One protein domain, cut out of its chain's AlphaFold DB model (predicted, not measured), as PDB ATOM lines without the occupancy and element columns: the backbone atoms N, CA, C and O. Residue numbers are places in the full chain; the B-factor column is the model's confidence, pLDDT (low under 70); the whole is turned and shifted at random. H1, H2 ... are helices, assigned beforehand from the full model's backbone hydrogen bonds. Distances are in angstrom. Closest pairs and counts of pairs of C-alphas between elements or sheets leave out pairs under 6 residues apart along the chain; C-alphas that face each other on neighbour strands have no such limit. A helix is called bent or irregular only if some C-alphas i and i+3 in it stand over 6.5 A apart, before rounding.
ATOM      1  N   PRO A 399      11.101 -78.957-121.270       95.25
ATOM      2  CA  PRO A 399      11.370 -79.949-120.225       95.25
ATOM      3  C   PRO A 399      10.261 -79.997-119.149       95.25
ATOM      4  O   PRO A 399      10.521 -79.751-117.972       95.25
ATOM      5  N   HIS A 400       9.020 -80.319-119.543       90.31
ATOM      6  CA  HIS A 400       7.826 -80.261-118.673       90.31
ATOM      7  C   HIS A 400       7.985 -81.019-117.354       90.31
ATOM      8  O   HIS A 400       7.846 -80.435-116.283       90.31
ATOM      9  N   GLN A 401       8.305 -82.312-117.429       88.06
ATOM     10  CA  GLN A 401       8.354 -83.191-116.257       88.06
ATOM     11  C   GLN A 401       9.457 -82.779-115.274       88.06
ATOM     12  O   GLN A 401       9.227 -82.701-114.069       88.06
ATOM     13  N   ALA A 402      10.649 -82.475-115.794       85.31
ATOM     14  CA  ALA A 402      11.779 -82.077-114.963       85.31
ATOM     15  C   ALA A 402      11.507 -80.745-114.247       85.31
ATOM     16  O   ALA A 402      11.849 -80.580-113.079       85.31
ATOM     17  N   TYR A 403      10.825 -79.812-114.914       89.69
ATOM     18  CA  TYR A 403      10.449 -78.552-114.288       89.69
ATOM     19  C   TYR A 403       9.329 -78.707-113.252       89.69
ATOM     20  O   TYR A 403       9.404 -78.098-112.186       89.69
ATOM     21  N   GLN A 404       8.334 -79.563-113.503       91.12
ATOM     22  CA  GLN A 404       7.278 -79.867-112.527       91.12
ATOM     23  C   GLN A 404       7.847 -80.414-111.212       91.12
ATOM     24  O   GLN A 404       7.383 -80.030-110.139       91.12
ATOM     25  N   ALA A 405       8.883 -81.255-111.277       90.75
ATOM     26  CA  ALA A 405       9.560 -81.775-110.090       90.75
ATOM     27  C   ALA A 405      10.230 -80.665-109.257       90.75
ATOM     28  O   ALA A 405      10.185 -80.702-108.025       90.75
ATOM     29  N   LEU A 406      10.816 -79.656-109.909       93.31
ATOM     30  CA  LEU A 406      11.361 -78.476-109.235       93.31
ATOM     31  C   LEU A 406      10.247 -77.597-108.636       93.31
ATOM     32  O   LEU A 406      10.365 -77.130-107.503       93.31
ATOM     33  N   GLN A 407       9.145 -77.397-109.364       93.00
ATOM     34  CA  GLN A 407       7.996 -76.621-108.883       93.00
ATOM     35  C   GLN A 407       7.332 -77.258-107.658       93.00
ATOM     36  O   GLN A 407       6.973 -76.547-106.721       93.00
ATOM     37  N   ALA A 408       7.195 -78.586-107.639       93.62
ATOM     38  CA  ALA A 408       6.546 -79.323-106.553       93.62
ATOM     39  C   ALA A 408       7.221 -79.102-105.187       93.62
ATOM     40  O   ALA A 408       6.568 -79.197-104.151       93.62
ATOM     41  N   ARG A 409       8.514 -78.757-105.188       94.44
ATOM     42  CA  ARG A 409       9.292 -78.426-103.988       94.44
ATOM     43  C   ARG A 409       9.553 -76.928-103.813       94.44
ATOM     44  O   ARG A 409      10.487 -76.537-103.120       94.44
ATOM     45  N   GLY A 410       8.749 -76.080-104.459       93.25
ATOM     46  CA  GLY A 410       8.848 -74.624-104.342       93.25
ATOM     47  C   GLY A 410      10.192 -74.069-104.813       93.25
ATOM     48  O   GLY A 410      10.700 -73.121-104.216       93.25
ATOM     49  N   HIS A 411      10.790 -74.703-105.830       95.06
ATOM     50  CA  HIS A 411      12.064 -74.306-106.439       95.06
ATOM     51  C   HIS A 411      13.265 -74.304-105.482       95.06
ATOM     52  O   HIS A 411      14.265 -73.631-105.734       95.06
ATOM     53  N   LYS A 412      13.170 -75.065-104.388       94.00
ATOM     54  CA  LYS A 412      14.257 -75.277-103.430       94.00
ATOM     55  C   LYS A 412      15.216 -76.366-103.895       94.00
ATOM     56  O   LYS A 412      14.816 -77.283-104.616       94.00
ATOM     57  N   ASP A 413      16.473 -76.227-103.479       92.88
ATOM     58  CA  ASP A 413      17.562 -77.178-103.724       92.88
ATOM     59  C   ASP A 413      17.630 -77.641-105.199       92.88
ATOM     60  O   ASP A 413      17.430 -78.824-105.510       92.88
ATOM     61  N   PRO A 414      17.796 -76.715-106.165       94.75
ATOM     62  CA  PRO A 414      17.816 -77.070-107.575       94.75
ATOM     63  C   PRO A 414      19.115 -77.803-107.928       94.75
ATOM     64  O   PRO A 414      20.214 -77.372-107.576       94.75
ATOM     65  N   THR A 415      19.001 -78.890-108.688       93.75
ATOM     66  CA  THR A 415      20.164 -79.490-109.353       93.75
ATOM     67  C   THR A 415      20.654 -78.587-110.484       93.75
ATOM     68  O   THR A 415      19.915 -77.732-110.985       93.75
ATOM     69  N   THR A 416      21.886 -78.808-110.956       91.19
ATOM     70  CA  THR A 416      22.403 -78.087-112.126       91.19
ATOM     71  C   THR A 416      21.479 -78.233-113.338       91.19
ATOM     72  O   THR A 416      21.191 -77.236-113.993       91.19
ATOM     73  N   ASP A 417      20.966 -79.436-113.612       93.88
ATOM     74  CA  ASP A 417      20.040 -79.689-114.725       93.88
ATOM     75  C   ASP A 417      18.748 -78.886-114.596       93.88
ATOM     76  O   ASP A 417      18.271 -78.293-115.559       93.88
ATOM     77  N   GLU A 418      18.192 -78.799-113.394       94.75
ATOM     78  CA  GLU A 418      16.962 -78.047-113.167       94.75
ATOM     79  C   GLU A 418      17.162 -76.536-113.279       94.75
ATOM     80  O   GLU A 418      16.247 -75.842-113.725       94.75
ATOM     81  N   LEU A 419      18.358 -76.021-112.977       94.12
ATOM     82  CA  LEU A 419      18.725 -74.640-113.300       94.12
ATOM     83  C   LEU A 419      18.764 -74.411-114.818       94.12
ATOM     84  O   LEU A 419      18.296 -73.372-115.293       94.12
ATOM     85  N   VAL A 420      19.258 -75.383-115.594       93.94
ATOM     86  CA  VAL A 420      19.216 -75.343-117.069       93.94
ATOM     87  C   VAL A 420      17.777 -75.313-117.574       93.94
ATOM     88  O   VAL A 420      17.421 -74.481-118.414       93.94
ATOM     89  N   TYR A 421      16.931 -76.192-117.039       95.56
ATOM     90  CA  TYR A 421      15.523 -76.273-117.410       95.56
ATOM     91  C   TYR A 421      14.762 -74.998-117.025       95.56
ATOM     92  O   TYR A 421      13.990 -74.472-117.827       95.56
ATOM     93  N   ALA A 422      15.027 -74.434-115.846       95.62
ATOM     94  CA  ALA A 422      14.473 -73.148-115.443       95.62
ATOM     95  C   ALA A 422      14.932 -72.013-116.375       95.62
ATOM     96  O   ALA A 422      14.131 -71.146-116.730       95.62
ATOM     97  N   GLN A 423      16.193 -72.013-116.829       94.81
ATOM     98  CA  GLN A 423      16.706 -70.995-117.755       94.81
ATOM     99  C   GLN A 423      16.000 -71.070-119.112       94.81
ATOM    100  O   GLN A 423      15.543 -70.050-119.625       94.81
ATOM    101  N   ILE A 424      15.878 -72.264-119.698       96.25
ATOM    102  CA  ILE A 424      15.248 -72.393-121.018       96.25
ATOM    103  C   ILE A 424      13.744 -72.073-120.969       96.25
ATOM    104  O   ILE A 424      13.211 -71.471-121.900       96.25
ATOM    105  N   LEU A 425      13.063 -72.393-119.864       97.12
ATOM    106  CA  LEU A 425      11.647 -72.066-119.678       97.12
ATOM    107  C   LEU A 425      11.412 -70.578-119.406       97.12
ATOM    108  O   LEU A 425      10.504 -69.991-119.992       97.12
ATOM    109  N   THR A 426      12.253 -69.935-118.593       96.81
ATOM    110  CA  THR A 426      12.175 -68.474-118.408       96.81
ATOM    111  C   THR A 426      12.463 -67.728-119.704       96.81
ATOM    112  O   THR A 426      11.798 -66.731-119.988       96.81
ATOM    113  N   LEU A 427      13.369 -68.238-120.541       96.25
ATOM    114  CA  LEU A 427      13.604 -67.714-121.881       96.25
ATOM    115  C   LEU A 427      12.354 -67.834-122.774       96.25
ATOM    116  O   LEU A 427      11.954 -66.848-123.396       96.25
ATOM    117  N   TYR A 428      11.696 -68.997-122.779       97.88
ATOM    118  CA  TYR A 428      10.431 -69.199-123.489       97.88
ATOM    119  C   TYR A 428       9.347 -68.211-123.025       97.88
ATOM    120  O   TYR A 428       8.777 -67.486-123.842       97.88
ATOM    121  N   TRP A 429       9.102 -68.100-121.716       98.00
ATOM    122  CA  TRP A 429       8.097 -67.165-121.196       98.00
ATOM    123  C   TRP A 429       8.444 -65.709-121.493       98.00
ATOM    124  O   TRP A 429       7.548 -64.921-121.776       98.00
ATOM    125  N   THR A 430       9.729 -65.352-121.511       97.56
ATOM    126  CA  THR A 430      10.178 -64.014-121.923       97.56
ATOM    127  C   THR A 430       9.793 -63.718-123.371       97.56
ATOM    128  O   THR A 430       9.301 -62.632-123.676       97.56
ATOM    129  N   GLY A 431       9.954 -64.701-124.263       97.19
ATOM    130  CA  GLY A 431       9.468 -64.613-125.638       97.19
ATOM    131  C   GLY A 431       7.951 -64.411-125.714       97.19
ATOM    132  O   GLY A 431       7.490 -63.562-126.474       97.19
ATOM    133  N   CYS A 432       7.182 -65.121-124.882       97.50
ATOM    134  CA  CYS A 432       5.732 -64.937-124.775       97.50
ATOM    135  C   CYS A 432       5.354 -63.529-124.288       97.50
ATOM    136  O   CYS A 432       4.467 -62.914-124.876       97.50
ATOM    137  N   VAL A 433       6.041 -62.982-123.275       96.56
ATOM    138  CA  VAL A 433       5.799 -61.603-122.806       96.56
ATOM    139  C   VAL A 433       6.009 -60.610-123.947       96.56
ATOM    140  O   VAL A 433       5.126 -59.795-124.205       96.56
ATOM    141  N   PHE A 434       7.124 -60.696-124.681       94.88
ATOM    142  CA  PHE A 434       7.359 -59.825-125.840       94.88
ATOM    143  C   PHE A 434       6.269 -59.954-126.898       94.88
ATOM    144  O   PHE A 434       5.724 -58.946-127.352       94.88
ATOM    145  N   LEU A 435       5.976 -61.189-127.300       94.94
ATOM    146  CA  LEU A 435       5.047 -61.491-128.376       94.94
ATOM    147  C   LEU A 435       3.645 -60.972-128.055       94.94
ATOM    148  O   LEU A 435       3.087 -60.180-128.814       94.94
ATOM    149  N   TYR A 436       3.098 -61.371-126.910       94.38
ATOM    150  CA  TYR A 436       1.726 -61.042-126.553       94.38
ATOM    151  C   TYR A 436       1.557 -59.587-126.144       94.38
ATOM    152  O   TYR A 436       0.540 -58.987-126.487       94.38
ATOM    153  N   ASN A 437       2.568 -58.976-125.520       91.88
ATOM    154  CA  ASN A 437       2.542 -57.538-125.282       91.88
ATOM    155  C   ASN A 437       2.538 -56.767-126.613       91.88
ATOM    156  O   ASN A 437       1.734 -55.859-126.800       91.88
ATOM    157  N   THR A 438       3.359 -57.176-127.587       91.00
ATOM    158  CA  THR A 438       3.379 -56.551-128.922       91.00
ATOM    159  C   THR A 438       2.033 -56.705-129.633       91.00
ATOM    160  O   THR A 438       1.491 -55.727-130.146       91.00
ATOM    161  N   MET A 439       1.437 -57.902-129.613       90.69
ATOM    162  CA  MET A 439       0.108 -58.139-130.190       90.69
ATOM    163  C   MET A 439      -0.982 -57.312-129.500       90.69
ATOM    164  O   MET A 439      -1.856 -56.771-130.177       90.69
ATOM    165  N   HIS A 440      -0.937 -57.195-128.171       87.56
ATOM    166  CA  HIS A 440      -1.862 -56.365-127.407       87.56
ATOM    167  C   HIS A 440      -1.752 -54.892-127.821       87.56
ATOM    168  O   HIS A 440      -2.754 -54.283-128.196       87.56
ATOM    169  N   MET A 441      -0.533 -54.350-127.863       85.56
ATOM    170  CA  MET A 441      -0.294 -52.964-128.269       85.56
ATOM    171  C   MET A 441      -0.725 -52.694-129.716       85.56
ATOM    172  O   MET A 441      -1.363 -51.680-129.985       85.56
ATOM    173  N   LEU A 442      -0.466 -53.617-130.647       85.88
ATOM    174  CA  LEU A 442      -0.931 -53.503-132.036       85.88
ATOM    175  C   LEU A 442      -2.459 -53.498-132.144       85.88
ATOM    176  O   LEU A 442      -3.014 -52.734-132.928       85.88
ATOM    177  N   ARG A 443      -3.160 -54.314-131.345       83.00
ATOM    178  CA  ARG A 443      -4.633 -54.316-131.302       83.00
ATOM    179  C   ARG A 443      -5.182 -52.993-130.771       83.00
ATOM    180  O   ARG A 443      -6.164 -52.496-131.314       83.00
ATOM    181  N   LEU A 444      -4.538 -52.403-129.761       80.12
ATOM    182  CA  LEU A 444      -4.897 -51.070-129.269       80.12
ATOM    183  C   LEU A 444      -4.690 -49.994-130.343       80.12
ATOM    184  O   LEU A 444      -5.552 -49.132-130.504       80.12
ATOM    185  N   LEU A 445      -3.596 -50.065-131.108       76.12
ATOM    186  CA  LEU A 445      -3.352 -49.154-132.232       76.12
ATOM    187  C   LEU A 445      -4.394 -49.331-133.346       76.12
ATOM    188  O   LEU A 445      -4.956 -48.346-133.817       76.12
ATOM    189  N   ALA A 446      -4.717 -50.572-133.718       70.69
ATOM    190  CA  ALA A 446      -5.720 -50.871-134.741       70.69
ATOM    191  C   ALA A 446      -7.147 -50.454-134.325       70.69
ATOM    192  O   ALA A 446      -7.936 -50.022-135.164       70.69
ATOM    193  N   GLY A 447      -7.479 -50.547-133.032       59.84
ATOM    194  CA  GLY A 447      -8.789 -50.180-132.479       59.84
ATOM    195  C   GLY A 447      -9.036 -48.675-132.302       59.84
ATOM    196  O   GLY A 447     -10.171 -48.287-132.026       59.84
ATOM    197  N   ARG A 448      -8.011 -47.822-132.462       52.09
ATOM    198  CA  ARG A 448      -8.094 -46.349-132.346       52.09
ATOM    199  C   ARG A 448      -8.394 -45.621-133.672       52.09
ATOM    200  O   ARG A 448      -8.327 -44.395-133.713       52.09
ATOM    201  N   GLY A 449      -8.754 -46.331-134.746       37.25
ATOM    202  CA  GLY A 449      -9.289 -45.702-135.967       37.25
ATOM    203  C   GLY A 449     -10.600 -44.938-135.692       37.25
ATOM    204  O   GLY A 449     -11.313 -45.306-134.751       37.25
ATOM    205  N   PRO A 542      -2.653 -71.759-119.811       51.34
ATOM    206  CA  PRO A 542      -3.138 -70.627-119.035       51.34
ATOM    207  C   PRO A 542      -4.597 -70.286-119.355       51.34
ATOM    208  O   PRO A 542      -5.036 -70.440-120.494       51.34
ATOM    209  N   THR A 543      -5.323 -69.766-118.364       52.34
ATOM    210  CA  THR A 543      -6.716 -69.299-118.497       52.34
ATOM    211  C   THR A 543      -6.901 -68.255-119.604       52.34
ATOM    212  O   THR A 543      -7.984 -68.172-120.177       52.34
ATOM    213  N   ASP A 544      -5.840 -67.518-119.941       66.31
ATOM    214  CA  ASP A 544      -5.667 -66.816-121.213       66.31
ATOM    215  C   ASP A 544      -4.199 -66.970-121.668       66.31
ATOM    216  O   ASP A 544      -3.306 -66.350-121.079       66.31
ATOM    217  N   PRO A 545      -3.902 -67.805-122.683       72.00
ATOM    218  CA  PRO A 545      -2.539 -68.005-123.168       72.00
ATOM    219  C   PRO A 545      -1.965 -66.761-123.859       72.00
ATOM    220  O   PRO A 545      -0.779 -66.754-124.166       72.00
ATOM    221  N   HIS A 546      -2.763 -65.715-124.099       84.00
ATOM    222  CA  HIS A 546      -2.303 -64.453-124.674       84.00
ATOM    223  C   HIS A 546      -2.158 -63.331-123.635       84.00
ATOM    224  O   HIS A 546      -1.887 -62.196-124.024       84.00
ATOM    225  N   ASP A 547      -2.314 -63.612-122.336       89.81
ATOM    226  CA  ASP A 547      -2.086 -62.628-121.274       89.81
ATOM    227  C   ASP A 547      -0.595 -62.580-120.879       89.81
ATOM    228  O   ASP A 547      -0.095 -63.527-120.257       89.81
ATOM    229  N   PRO A 548       0.144 -61.485-121.172       93.25
ATOM    230  CA  PRO A 548       1.556 -61.372-120.804       93.25
ATOM    231  C   PRO A 548       1.790 -61.459-119.289       93.25
ATOM    232  O   PRO A 548       2.863 -61.893-118.859       93.25
ATOM    233  N   TYR A 549       0.799 -61.086-118.467       94.69
ATOM    234  CA  TYR A 549       0.915 -61.124-117.009       94.69
ATOM    235  C   TYR A 549       1.098 -62.552-116.481       94.69
ATOM    236  O   TYR A 549       1.899 -62.773-115.572       94.69
ATOM    237  N   THR A 550       0.442 -63.538-117.100       94.06
ATOM    238  CA  THR A 550       0.624 -64.966-116.789       94.06
ATOM    239  C   THR A 550       2.090 -65.379-116.932       94.06
ATOM    240  O   THR A 550       2.660 -66.045-116.069       94.06
ATOM    241  N   TYR A 551       2.743 -64.948-118.008       96.31
ATOM    242  CA  TYR A 551       4.142 -65.279-118.260       96.31
ATOM    243  C   TYR A 551       5.092 -64.542-117.315       96.31
ATOM    244  O   TYR A 551       6.061 -65.137-116.847       96.31
ATOM    245  N   CYS A 552       4.781 -63.292-116.956       96.81
ATOM    246  CA  CYS A 552       5.502 -62.574-115.902       96.81
ATOM    247  C   CYS A 552       5.394 -63.303-114.554       96.81
ATOM    248  O   CYS A 552       6.376 -63.383-113.818       96.81
ATOM    249  N   HIS A 553       4.229 -63.881-114.245       96.06
ATOM    250  CA  HIS A 553       4.042 -64.707-113.057       96.06
ATOM    251  C   HIS A 553       4.929 -65.959-113.094       96.06
ATOM    252  O   HIS A 553       5.677 -66.194-112.148       96.06
ATOM    253  N   HIS A 554       4.934 -66.719-114.195       95.56
ATOM    254  CA  HIS A 554       5.812 -67.889-114.332       95.56
ATOM    255  C   HIS A 554       7.298 -67.540-114.199       95.56
ATOM    256  O   HIS A 554       8.039 -68.257-113.524       95.56
ATOM    257  N   ILE A 555       7.725 -66.418-114.790       97.50
ATOM    258  CA  ILE A 555       9.081 -65.895-114.608       97.50
ATOM    259  C   ILE A 555       9.337 -65.634-113.121       97.50
ATOM    260  O   ILE A 555      10.302 -66.168-112.583       97.50
ATOM    261  N   ALA A 556       8.468 -64.876-112.446       96.38
ATOM    262  CA  ALA A 556       8.631 -64.520-111.038       96.38
ATOM    263  C   ALA A 556       8.669 -65.734-110.095       96.38
ATOM    264  O   ALA A 556       9.406 -65.704-109.113       96.38
ATOM    265  N   GLU A 557       7.917 -66.798-110.384       95.31
ATOM    266  CA  GLU A 557       8.004 -68.067-109.650       95.31
ATOM    267  C   GLU A 557       9.356 -68.755-109.875       95.31
ATOM    268  O   GLU A 557      10.033 -69.133-108.920       95.31
ATOM    269  N   ALA A 558       9.796 -68.864-111.130       95.81
ATOM    270  CA  ALA A 558      11.045 -69.537-111.474       95.81
ATOM    271  C   ALA A 558      12.299 -68.827-110.951       95.81
ATOM    272  O   ALA A 558      13.316 -69.491-110.744       95.81
ATOM    273  N   LEU A 559      12.232 -67.507-110.716       95.38
ATOM    274  CA  LEU A 559      13.322 -66.738-110.106       95.38
ATOM    275  C   LEU A 559      13.801 -67.362-108.799       95.38
ATOM    276  O   LEU A 559      14.996 -67.335-108.533       95.38
ATOM    277  N   GLU A 560      12.921 -67.992-108.021       95.31
ATOM    278  CA  GLU A 560      13.301 -68.632-106.763       95.31
ATOM    279  C   GLU A 560      14.481 -69.602-106.924       95.31
ATOM    280  O   GLU A 560      15.417 -69.533-106.128       95.31
ATOM    281  N   ALA A 561      14.503 -70.416-107.986       95.19
ATOM    282  CA  ALA A 561      15.584 -71.370-108.243       95.19
ATOM    283  C   ALA A 561      16.943 -70.678-108.436       95.19
ATOM    284  O   ALA A 561      17.962 -71.132-107.925       95.19
ATOM    285  N   PHE A 562      16.958 -69.543-109.137       94.12
ATOM    286  CA  PHE A 562      18.180 -68.804-109.469       94.12
ATOM    287  C   PHE A 562      18.774 -68.030-108.290       94.12
ATOM    288  O   PHE A 562      19.903 -67.555-108.378       94.12
ATOM    289  N   PHE A 563      18.018 -67.883-107.205       93.00
ATOM    290  CA  PHE A 563      18.466 -67.227-105.980       93.00
ATOM    291  C   PHE A 563      18.757 -68.221-104.847       93.00
ATOM    292  O   PHE A 563      19.050 -67.783-103.734       93.00
ATOM    293  N   GLN A 564      18.689 -69.535-105.103       91.69
ATOM    294  CA  GLN A 564      19.215 -70.523-104.160       91.69
ATOM    295  C   GLN A 564      20.758 -70.550-104.214       91.69
ATOM    296  O   GLN A 564      21.331 -70.272-105.274       91.69
ATOM    297  N   PRO A 565      21.454 -70.895-103.115       88.56
ATOM    298  CA  PRO A 565      22.918 -71.001-103.089       88.56
ATOM    299  C   PRO A 565      23.499 -71.907-104.187       88.56
ATOM    300  O   PRO A 565      24.558 -71.616-104.744       88.56
ATOM    301  N   GLU A 566      22.776 -72.970-104.544       89.88
ATOM    302  CA  GLU A 566      23.112 -73.940-105.590       89.88
ATOM    303  C   GLU A 566      23.267 -73.289-106.970       89.88
ATOM    304  O   GLU A 566      24.011 -73.797-107.808       89.88
ATOM    305  N   ALA A 567      22.595 -72.157-107.202       89.81
ATOM    306  CA  ALA A 567      22.642 -71.433-108.464       89.81
ATOM    307  C   ALA A 567      23.913 -70.598-108.651       89.81
ATOM    308  O   ALA A 567      24.159 -70.143-109.767       89.81
ATOM    309  N   GLY A 568      24.716 -70.377-107.602       87.75
ATOM    310  CA  GLY A 568      25.946 -69.584-107.677       87.75
ATOM    311  C   GLY A 568      25.777 -68.280-108.468       87.75
ATOM    312  O   GLY A 568      24.812 -67.535-108.291       87.75
ATOM    313  N   THR A 569      26.705 -68.006-109.387       86.69
ATOM    314  CA  THR A 569      26.599 -66.852-110.301       86.69
ATOM    315  C   THR A 569      25.781 -67.137-111.564       86.69
ATOM    316  O   THR A 569      25.415 -66.196-112.272       86.69
ATOM    317  N   PHE A 570      25.410 -68.396-111.833       88.50
ATOM    318  CA  PHE A 570      24.523 -68.751-112.944       88.50
ATOM    319  C   PHE A 570      23.176 -68.032-112.846       88.50
ATOM    320  O   PHE A 570      22.668 -67.540-113.856       88.50
ATOM    321  N   GLY A 571      22.616 -67.915-111.641       88.50
ATOM    322  CA  GLY A 571      21.385 -67.159-111.421       88.50
ATOM    323  C   GLY A 571      21.522 -65.675-111.748       88.50
ATOM    324  O   GLY A 571      20.752 -65.134-112.544       88.50
ATOM    325  N   ALA A 572      22.556 -65.034-111.206       85.50
ATOM    326  CA  ALA A 572      22.859 -63.624-111.441       85.50
ATOM    327  C   ALA A 572      23.065 -63.296-112.931       85.50
ATOM    328  O   ALA A 572      22.672 -62.231-113.396       85.50
ATOM    329  N   TYR A 573      23.664 -64.220-113.684       87.06
ATOM    330  CA  TYR A 573      23.941 -64.040-115.106       87.06
ATOM    331  C   TYR A 573      22.690 -64.180-115.989       87.06
ATOM    332  O   TYR A 573      22.553 -63.468-116.982       87.06
ATOM    333  N   ASN A 574      21.765 -65.080-115.640       89.06
ATOM    334  CA  ASN A 574      20.654 -65.462-116.521       89.06
ATOM    335  C   ASN A 574      19.308 -64.799-116.199       89.06
ATOM    336  O   ASN A 574      18.420 -64.773-117.047       89.06
ATOM    337  N   THR A 575      19.144 -64.256-114.996       91.94
ATOM    338  CA  THR A 575      17.912 -63.576-114.568       91.94
ATOM    339  C   THR A 575      17.712 -62.129-115.057       91.94
ATOM    340  O   THR A 575      16.547 -61.731-115.151       91.94
ATOM    341  N   PRO A 576      18.739 -61.327-115.437       91.38
ATOM    342  CA  PRO A 576      18.517 -59.938-115.841       91.38
ATOM    343  C   PRO A 576      17.559 -59.785-117.020       91.38
ATOM    344  O   PRO A 576      16.627 -58.989-116.961       91.38
ATOM    345  N   PHE A 577      17.739 -60.565-118.083       92.31
ATOM    346  CA  PHE A 577      16.885 -60.464-119.262       92.31
ATOM    347  C   PHE A 577      15.398 -60.762-118.974       92.31
ATOM    348  O   PHE A 577      14.577 -59.873-119.212       92.31
ATOM    349  N   PRO A 578      15.014 -61.932-118.416       95.62
ATOM    350  CA  PRO A 578      13.610 -62.220-118.113       95.62
ATOM    351  C   PRO A 578      12.996 -61.227-117.112       95.62
ATOM    352  O   PRO A 578      11.836 -60.832-117.266       95.62
ATOM    353  N   MET A 579      13.764 -60.765-116.116       94.19
ATOM    354  CA  MET A 579      13.291 -59.750-115.167       94.19
ATOM    355  C   MET A 579      13.081 -58.393-115.832       94.19
ATOM    356  O   MET A 579      12.036 -57.782-115.634       94.19
ATOM    357  N   GLY A 580      14.033 -57.931-116.645       90.75
ATOM    358  CA  GLY A 580      13.939 -56.656-117.353       90.75
ATOM    359  C   GLY A 580      12.736 -56.599-118.293       90.75
ATOM    360  O   GLY A 580      12.021 -55.600-118.319       90.75
ATOM    361  N   VAL A 581      12.456 -57.691-119.010       92.56
ATOM    362  CA  VAL A 581      11.279 -57.793-119.888       92.56
ATOM    363  C   VAL A 581       9.978 -57.810-119.086       92.56
ATOM    364  O   VAL A 581       9.039 -57.095-119.439       92.56
ATOM    365  N   SER A 582       9.938 -58.559-117.977       94.25
ATOM    366  CA  SER A 582       8.785 -58.556-117.070       94.25
ATOM    367  C   SER A 582       8.529 -57.155-116.516       94.25
ATOM    368  O   SER A 582       7.405 -56.671-116.576       94.25
ATOM    369  N   PHE A 583       9.566 -56.450-116.052       90.69
ATOM    370  CA  PHE A 583       9.435 -55.065-115.603       90.69
ATOM    371  C   PHE A 583       8.953 -54.136-116.713       90.69
ATOM    372  O   PHE A 583       8.061 -53.334-116.467       90.69
ATOM    373  N   GLY A 584       9.478 -54.267-117.935       86.88
ATOM    374  CA  GLY A 584       9.019 -53.480-119.082       86.88
ATOM    375  C   GLY A 584       7.508 -53.597-119.309       86.88
ATOM    376  O   GLY A 584       6.834 -52.582-119.484       86.88
ATOM    377  N   TYR A 585       6.961 -54.815-119.233       90.38
ATOM    378  CA  TYR A 585       5.513 -55.032-119.281       90.38
ATOM    379  C   TYR A 585       4.800 -54.454-118.050       90.38
ATOM    380  O   TYR A 585       3.901 -53.637-118.204       90.38
ATOM    381  N   LEU A 586       5.214 -54.813-116.831       88.88
ATOM    382  CA  LEU A 586       4.535 -54.402-115.592       88.88
ATOM    383  C   LEU A 586       4.508 -52.873-115.396       88.88
ATOM    384  O   LEU A 586       3.573 -52.347-114.800       88.88
ATOM    385  N   ILE A 587       5.520 -52.154-115.887       85.12
ATOM    386  CA  ILE A 587       5.577 -50.683-115.846       85.12
ATOM    387  C   ILE A 587       4.558 -50.065-116.805       85.12
ATOM    388  O   ILE A 587       3.995 -49.019-116.501       85.12
ATOM    389  N   THR A 588       4.332 -50.699-117.956       81.38
ATOM    390  CA  THR A 588       3.492 -50.167-119.041       81.38
ATOM    391  C   THR A 588       2.096 -50.787-119.095       81.38
ATOM    392  O   THR A 588       1.285 -50.398-119.933       81.38
ATOM    393  N   ALA A 589       1.801 -51.742-118.210       82.25
ATOM    394  CA  ALA A 589       0.516 -52.415-118.148       82.25
ATOM    395  C   ALA A 589      -0.605 -51.414-117.834       82.25
ATOM    396  O   ALA A 589      -0.550 -50.679-116.849       82.25
ATOM    397  N   THR A 590      -1.645 -51.420-118.667       77.69
ATOM    398  CA  THR A 590      -2.802 -50.525-118.529       77.69
ATOM    399  C   THR A 590      -3.773 -50.972-117.442       77.69
ATOM    400  O   THR A 590      -4.557 -50.166-116.960       77.69
ATOM    401  N   ASP A 591      -3.756 -52.256-117.077       82.38
ATOM    402  CA  ASP A 591      -4.543 -52.800-115.972       82.38
ATOM    403  C   ASP A 591      -3.775 -52.602-114.650       82.38
ATOM    404  O   ASP A 591      -2.734 -53.244-114.454       82.38
ATOM    405  N   PRO A 592      -4.272 -51.769-113.715       77.25
ATOM    406  CA  PRO A 592      -3.606 -51.529-112.437       77.25
ATOM    407  C   PRO A 592      -3.417 -52.797-111.594       77.25
ATOM    408  O   PRO A 592      -2.481 -52.865-110.799       77.25
ATOM    409  N   ALA A 593      -4.261 -53.824-111.767       86.62
ATOM    410  CA  ALA A 593      -4.110 -55.099-111.067       86.62
ATOM    411  C   ALA A 593      -2.927 -55.931-111.599       86.62
ATOM    412  O   ALA A 593      -2.413 -56.799-110.888       86.62
ATOM    413  N   LYS A 594      -2.484 -55.652-112.831       86.38
ATOM    414  CA  LYS A 594      -1.407 -56.362-113.536       86.38
ATOM    415  C   LYS A 594      -0.134 -55.530-113.704       86.38
ATOM    416  O   LYS A 594       0.855 -56.043-114.215       86.38
ATOM    417  N   GLY A 595      -0.142 -54.270-113.276       83.25
ATOM    418  CA  GLY A 595       0.991 -53.357-113.393       83.25
ATOM    419  C   GLY A 595       1.856 -53.252-112.139       83.25
ATOM    420  O   GLY A 595       2.011 -54.202-111.359       83.25
ATOM    421  N   MET A 596       2.443 -52.072-111.935       85.75
ATOM    422  CA  MET A 596       3.204 -51.748-110.727       85.75
ATOM    423  C   MET A 596       2.352 -51.931-109.466       85.75
ATOM    424  O   MET A 596       1.210 -51.486-109.394       85.75
ATOM    425  N   GLY A 597       2.930 -52.561-108.442       84.50
ATOM    426  CA  GLY A 597       2.231 -52.869-107.189       84.50
ATOM    427  C   GLY A 597       1.429 -54.174-107.206       84.50
ATOM    428  O   GLY A 597       0.964 -54.600-106.150       84.50
ATOM    429  N   SER A 598       1.328 -54.851-108.354       91.06
ATOM    430  CA  SER A 598       0.778 -56.207-108.431       91.06
ATOM    431  C   SER A 598       1.574 -57.215-107.571       91.06
ATOM    432  O   SER A 598       2.731 -56.960-107.199       91.06
ATOM    433  N   PRO A 599       0.999 -58.391-107.252       94.88
ATOM    434  CA  PRO A 599       1.728 -59.459-106.569       94.88
ATOM    435  C   PRO A 599       2.991 -59.898-107.320       94.88
ATOM    436  O   PRO A 599       4.031 -60.097-106.694       94.88
ATOM    437  N   VAL A 600       2.921 -59.984-108.654       94.19
ATOM    438  CA  VAL A 600       4.076 -60.330-109.498       94.19
ATOM    439  C   VAL A 600       5.153 -59.255-109.379       94.19
ATOM    440  O   VAL A 600       6.287 -59.588-109.053       94.19
ATOM    441  N   TRP A 601       4.797 -57.971-109.519       92.19
ATOM    442  CA  TRP A 601       5.730 -56.858-109.307       92.19
ATOM    443  C   TRP A 601       6.421 -56.940-107.943       92.19
ATOM    444  O   TRP A 601       7.647 -56.880-107.851       92.19
ATOM    445  N   SER A 602       5.637 -57.113-106.878       92.69
ATOM    446  CA  SER A 602       6.146 -57.154-105.505       92.69
ATOM    447  C   SER A 602       7.099 -58.329-105.283       92.69
ATOM    448  O   SER A 602       8.153 -58.158-104.668       92.69
ATOM    449  N   LYS A 603       6.771 -59.506-105.832       94.50
ATOM    450  CA  LYS A 603       7.632 -60.691-105.782       94.50
ATOM    451  C   LYS A 603       8.933 -60.473-106.556       94.50
ATOM    452  O   LYS A 603      10.002 -60.704-105.998       94.50
ATOM    453  N   THR A 604       8.863 -59.973-107.792       92.25
ATOM    454  CA  THR A 604      10.044 -59.717-108.633       92.25
ATOM    455  C   THR A 604      10.982 -58.686-108.000       92.25
ATOM    456  O   THR A 604      12.185 -58.928-107.928       92.25
ATOM    457  N   VAL A 605      10.453 -57.576-107.466       90.44
ATOM    458  CA  VAL A 605      11.247 -56.572-106.726       90.44
ATOM    459  C   VAL A 605      11.856 -57.159-105.450       90.44
ATOM    460  O   VAL A 605      12.973 -56.801-105.082       90.44
ATOM    461  N   GLY A 606      11.161 -58.084-104.783       90.62
ATOM    462  CA  GLY A 606      11.657 -58.752-103.578       90.62
ATOM    463  C   GLY A 606      12.999 -59.468-103.772       90.62
ATOM    464  O   GLY A 606      13.791 -59.538-102.832       90.62
ATOM    465  N   TYR A 607      13.305 -59.936-104.988       91.62
ATOM    466  CA  TYR A 607      14.585 -60.583-105.294       91.62
ATOM    467  C   TYR A 607      15.788 -59.632-105.236       91.62
ATOM    468  O   TYR A 607      16.895 -60.081-104.950       91.62
ATOM    469  N   PHE A 608      15.594 -58.319-105.397       89.31
ATOM    470  CA  PHE A 608      16.675 -57.338-105.233       89.31
ATOM    471  C   PHE A 608      17.229 -57.286-103.810       89.31
ATOM    472  O   PHE A 608      18.404 -56.992-103.613       89.31
ATOM    473  N   GLY A 609      16.404 -57.623-102.815       86.31
ATOM    474  CA  GLY A 609      16.824 -57.705-101.419       86.31
ATOM    475  C   GLY A 609      17.561 -58.998-101.053       86.31
ATOM    476  O   GLY A 609      17.947 -59.158 -99.898       86.31
ATOM    477  N   ARG A 610      17.737 -59.949-101.983       87.44
ATOM    478  CA  ARG A 610      18.328 -61.260-101.681       87.44
ATOM    479  C   ARG A 610      19.841 -61.262-101.869       87.44
ATOM    480  O   ARG A 610      20.358 -61.666-102.912       87.44
ATOM    481  N   GLY A 611      20.531 -60.833-100.815       82.56
ATOM    482  CA  GLY A 611      21.989 -60.829-100.742       82.56
ATOM    483  C   GLY A 611      22.642 -59.938-101.801       82.56
ATOM    484  O   GLY A 611      22.000 -59.116-102.457       82.56
ATOM    485  N   GLU A 612      23.948 -60.113-101.983       77.56
ATOM    486  CA  GLU A 612      24.727 -59.293-102.918       77.56
ATOM    487  C   GLU A 612      24.345 -59.537-104.383       77.56
ATOM    488  O   GLU A 612      24.336 -58.600-105.178       77.56
ATOM    489  N   THR A 613      23.951 -60.766-104.735       78.19
ATOM    490  CA  THR A 613      23.450 -61.109-106.075       78.19
ATOM    491  C   THR A 613      22.208 -60.296-106.438       78.19
ATOM    492  O   THR A 613      22.159 -59.701-107.516       78.19
ATOM    493  N   GLY A 614      21.224 -60.220-105.533       84.69
ATOM    494  CA  GLY A 614      20.033 -59.394-105.734       84.69
ATOM    495  C   GLY A 614      20.375 -57.920-105.902       84.69
ATOM    496  O   GLY A 614      19.840 -57.259-106.793       84.69
ATOM    497  N   LYS A 615      21.334 -57.422-105.112       82.19
ATOM    498  CA  LYS A 615      21.756 -56.024-105.185       82.19
ATOM    499  C   LYS A 615      22.487 -55.687-106.487       82.19
ATOM    500  O   LYS A 615      22.226 -54.641-107.081       82.19
ATOM    501  N   ALA A 616      23.380 -56.560-106.949       77.56
ATOM    502  CA  ALA A 616      24.072 -56.393-108.226       77.56
ATOM    503  C   ALA A 616      23.076 -56.364-109.396       77.56
ATOM    504  O   ALA A 616      23.183 -55.523-110.291       77.56
ATOM    505  N   LEU A 617      22.063 -57.233-109.341       83.19
ATOM    506  CA  LEU A 617      21.005 -57.298-110.340       83.19
ATOM    507  C   LEU A 617      20.134 -56.039-110.364       83.19
ATOM    508  O   LEU A 617      19.820 -55.531-111.440       83.19
ATOM    509  N   GLU A 618      19.773 -55.516-109.190       85.00
ATOM    510  CA  GLU A 618      19.048 -54.250-109.061       85.00
ATOM    511  C   GLU A 618      19.796 -53.121-109.781       85.00
ATOM    512  O   GLU A 618      19.214 -52.414-110.602       85.00
ATOM    513  N   LEU A 619      21.098 -52.978-109.519       80.31
ATOM    514  CA  LEU A 619      21.923 -51.926-110.117       80.31
ATOM    515  C   LEU A 619      22.009 -52.064-111.643       80.31
ATOM    516  O   LEU A 619      21.824 -51.072-112.355       80.31
ATOM    517  N   PHE A 620      22.207 -53.286-112.145       81.81
ATOM    518  CA  PHE A 620      22.249 -53.559-113.582       81.81
ATOM    519  C   PHE A 620      20.914 -53.232-114.273       81.81
ATOM    520  O   PHE A 620      20.880 -52.563-115.312       81.81
ATOM    521  N   LEU A 621      19.790 -53.665-113.692       82.81
ATOM    522  CA  LEU A 621      18.464 -53.446-114.272       82.81
ATOM    523  C   LEU A 621      18.011 -51.988-114.180       82.81
ATOM    524  O   LEU A 621      17.450 -51.476-115.147       82.81
ATOM    525  N   LEU A 622      18.300 -51.285-113.083       76.06
ATOM    526  CA  LEU A 622      18.021 -49.850-112.973       76.06
ATOM    527  C   LEU A 622      18.817 -49.042-114.003       76.06
ATOM    528  O   LEU A 622      18.267 -48.130-114.624       76.06
ATOM    529  N   GLY A 623      20.087 -49.395-114.228       69.69
ATOM    530  CA  GLY A 623      20.882 -48.821-115.313       69.69
ATOM    531  C   GLY A 623      20.262 -49.083-116.688       69.69
ATOM    532  O   GLY A 623      20.227 -48.185-117.530       69.69
ATOM    533  N   SER A 624      19.709 -50.284-116.891       69.38
ATOM    534  CA  SER A 624      19.104 -50.696-118.164       69.38
ATOM    535  C   SER A 624      17.823 -49.918-118.448       69.38
ATOM    536  O   SER A 624      17.662 -49.372-119.535       69.38
ATOM    537  N   LEU A 625      16.944 -49.795-117.448       66.06
ATOM    538  CA  LEU A 625      15.682 -49.060-117.556       66.06
ATOM    539  C   LEU A 625      15.904 -47.569-117.844       66.06
ATOM    540  O   LEU A 625      15.203 -47.002-118.681       66.06
ATOM    541  N   ARG A 626      16.899 -46.936-117.205       62.56
ATOM    542  CA  ARG A 626      17.261 -45.533-117.484       62.56
ATOM    543  C   ARG A 626      17.757 -45.349-118.915       62.56
ATOM    544  O   ARG A 626      17.314 -44.435-119.600       62.56
ATOM    545  N   GLN A 627      18.618 -46.245-119.391       58.19
ATOM    546  CA  GLN A 627      19.103 -46.192-120.769       58.19
ATOM    547  C   GLN A 627      17.968 -46.403-121.786       58.19
ATOM    548  O   GLN A 627      17.945 -45.741-122.819       58.19
ATOM    549  N   TRP A 628      17.001 -47.280-121.499       53.47
ATOM    550  CA  TRP A 628      15.821 -47.458-122.357       53.47
ATOM    551  C   TRP A 628      14.970 -46.187-122.443       53.47
ATOM    552  O   TRP A 628      14.460 -45.873-123.516       53.47
ATOM    553  N   GLN A 629      14.854 -45.431-121.348       50.00
ATOM    554  CA  GLN A 629      14.177 -44.130-121.348       50.00
ATOM    555  C   GLN A 629      14.940 -43.077-122.159       50.00
ATOM    556  O   GLN A 629      14.314 -42.285-122.854       50.00
ATOM    557  N   GLU A 630      16.272 -43.059-122.089       45.75
ATOM    558  CA  GLU A 630      17.100 -42.126-122.865       45.75
ATOM    559  C   GLU A 630      17.018 -42.402-124.371       45.75
ATOM    560  O   GLU A 630      16.816 -41.467-125.141       45.75
ATOM    561  N   VAL A 631      17.087 -43.673-124.790       38.34
ATOM    562  CA  VAL A 631      16.934 -44.067-126.205       38.34
ATOM    563  C   VAL A 631      15.537 -43.723-126.728       38.34
ATOM    564  O   VAL A 631      15.408 -43.226-127.840       38.34
ATOM    565  N   ALA A 632      14.496 -43.910-125.914       35.38
ATOM    566  CA  ALA A 632      13.127 -43.539-126.274       35.38
ATOM    567  C   ALA A 632      12.877 -42.016-126.338       35.38
ATOM    568  O   ALA A 632      11.812 -41.613-126.792       35.38
ATOM    569  N   ARG A 633      13.811 -41.186-125.849       32.66
ATOM    570  CA  ARG A 633      13.750 -39.711-125.902       32.66
ATOM    571  C   ARG A 633      14.646 -39.101-126.984       32.66
ATOM    572  O   ARG A 633      14.520 -37.911-127.255       32.66
TER     573      ARG A 633
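What this domain is: This is residues 399 to 449 and 542 to 633 of the 635 residues of an uncharacterized protein of Microdochium bolleyi (UniProt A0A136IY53). Four helices, H2, H3, H5 and H6, form an up-and-down bundle, each running against the one before it in the chain, with H3 and H5 in the middle; residues 441 to 449, of which 441 to 447 belong to the long H2, stick out. H1 crosses H2 at residues 418 to 422, H7 packs on H5, and H4 packs on parts of H2 and H7. The printed part has 143 residues with seven named helices, H1 to H7 in order, and no named strand: all helix. It is compact, with a radius of gyration of the C-alphas of 15.6 A, and spans 52 by 33 by 22 A.

Where its parts are: H2, residues 416 to 447, is 46.5 A long and begins at C-alpha 416 (22.403, -78.087, -112.126). H3 is residues 548 to 562, H5 576 to 588 and H6 599 to 609. H1 is residues 400 to 408. H4, residues 565 to 574, is irregular, with C-alphas 566 and 569 9.2 A apart. H7, residues 611 to 633, is 33.9 A long and ends at C-alpha 633 (13.750, -39.711, -125.902).

How they stand to each other: H2 touches H3 at a shallow tilt of 19 degrees, opposite ways; their closest C-alphas, Val 433 and Pro 548, are 4.7 A apart. H3 touches H6, closest at C-alphas 556 and 604, 5.6 A. H5 and H6, a hairpin, only just touch, with 3 pairs of C-alphas within 8 A. H5 touches H7 at a steep tilt of 53 degrees, closest at C-alphas 580 and 621, 6.3 A. H2 and H7 are apart. Every O i to N i+4 pair is within hydrogen-bond range in H1, H2, H5 and H7, against 8 of 11 in H3, 3 of 6 in H4 and 4 of 7 in H6.

The domain as a whole: The farthest C-alphas, Gly 449 and Glu 566, are 52.6 A apart. Residues 450 to 541 are not printed; the gap is 30.8 A. Confidence is under 70 at residues 447 to 449, 542 to 544 and 623 to 633.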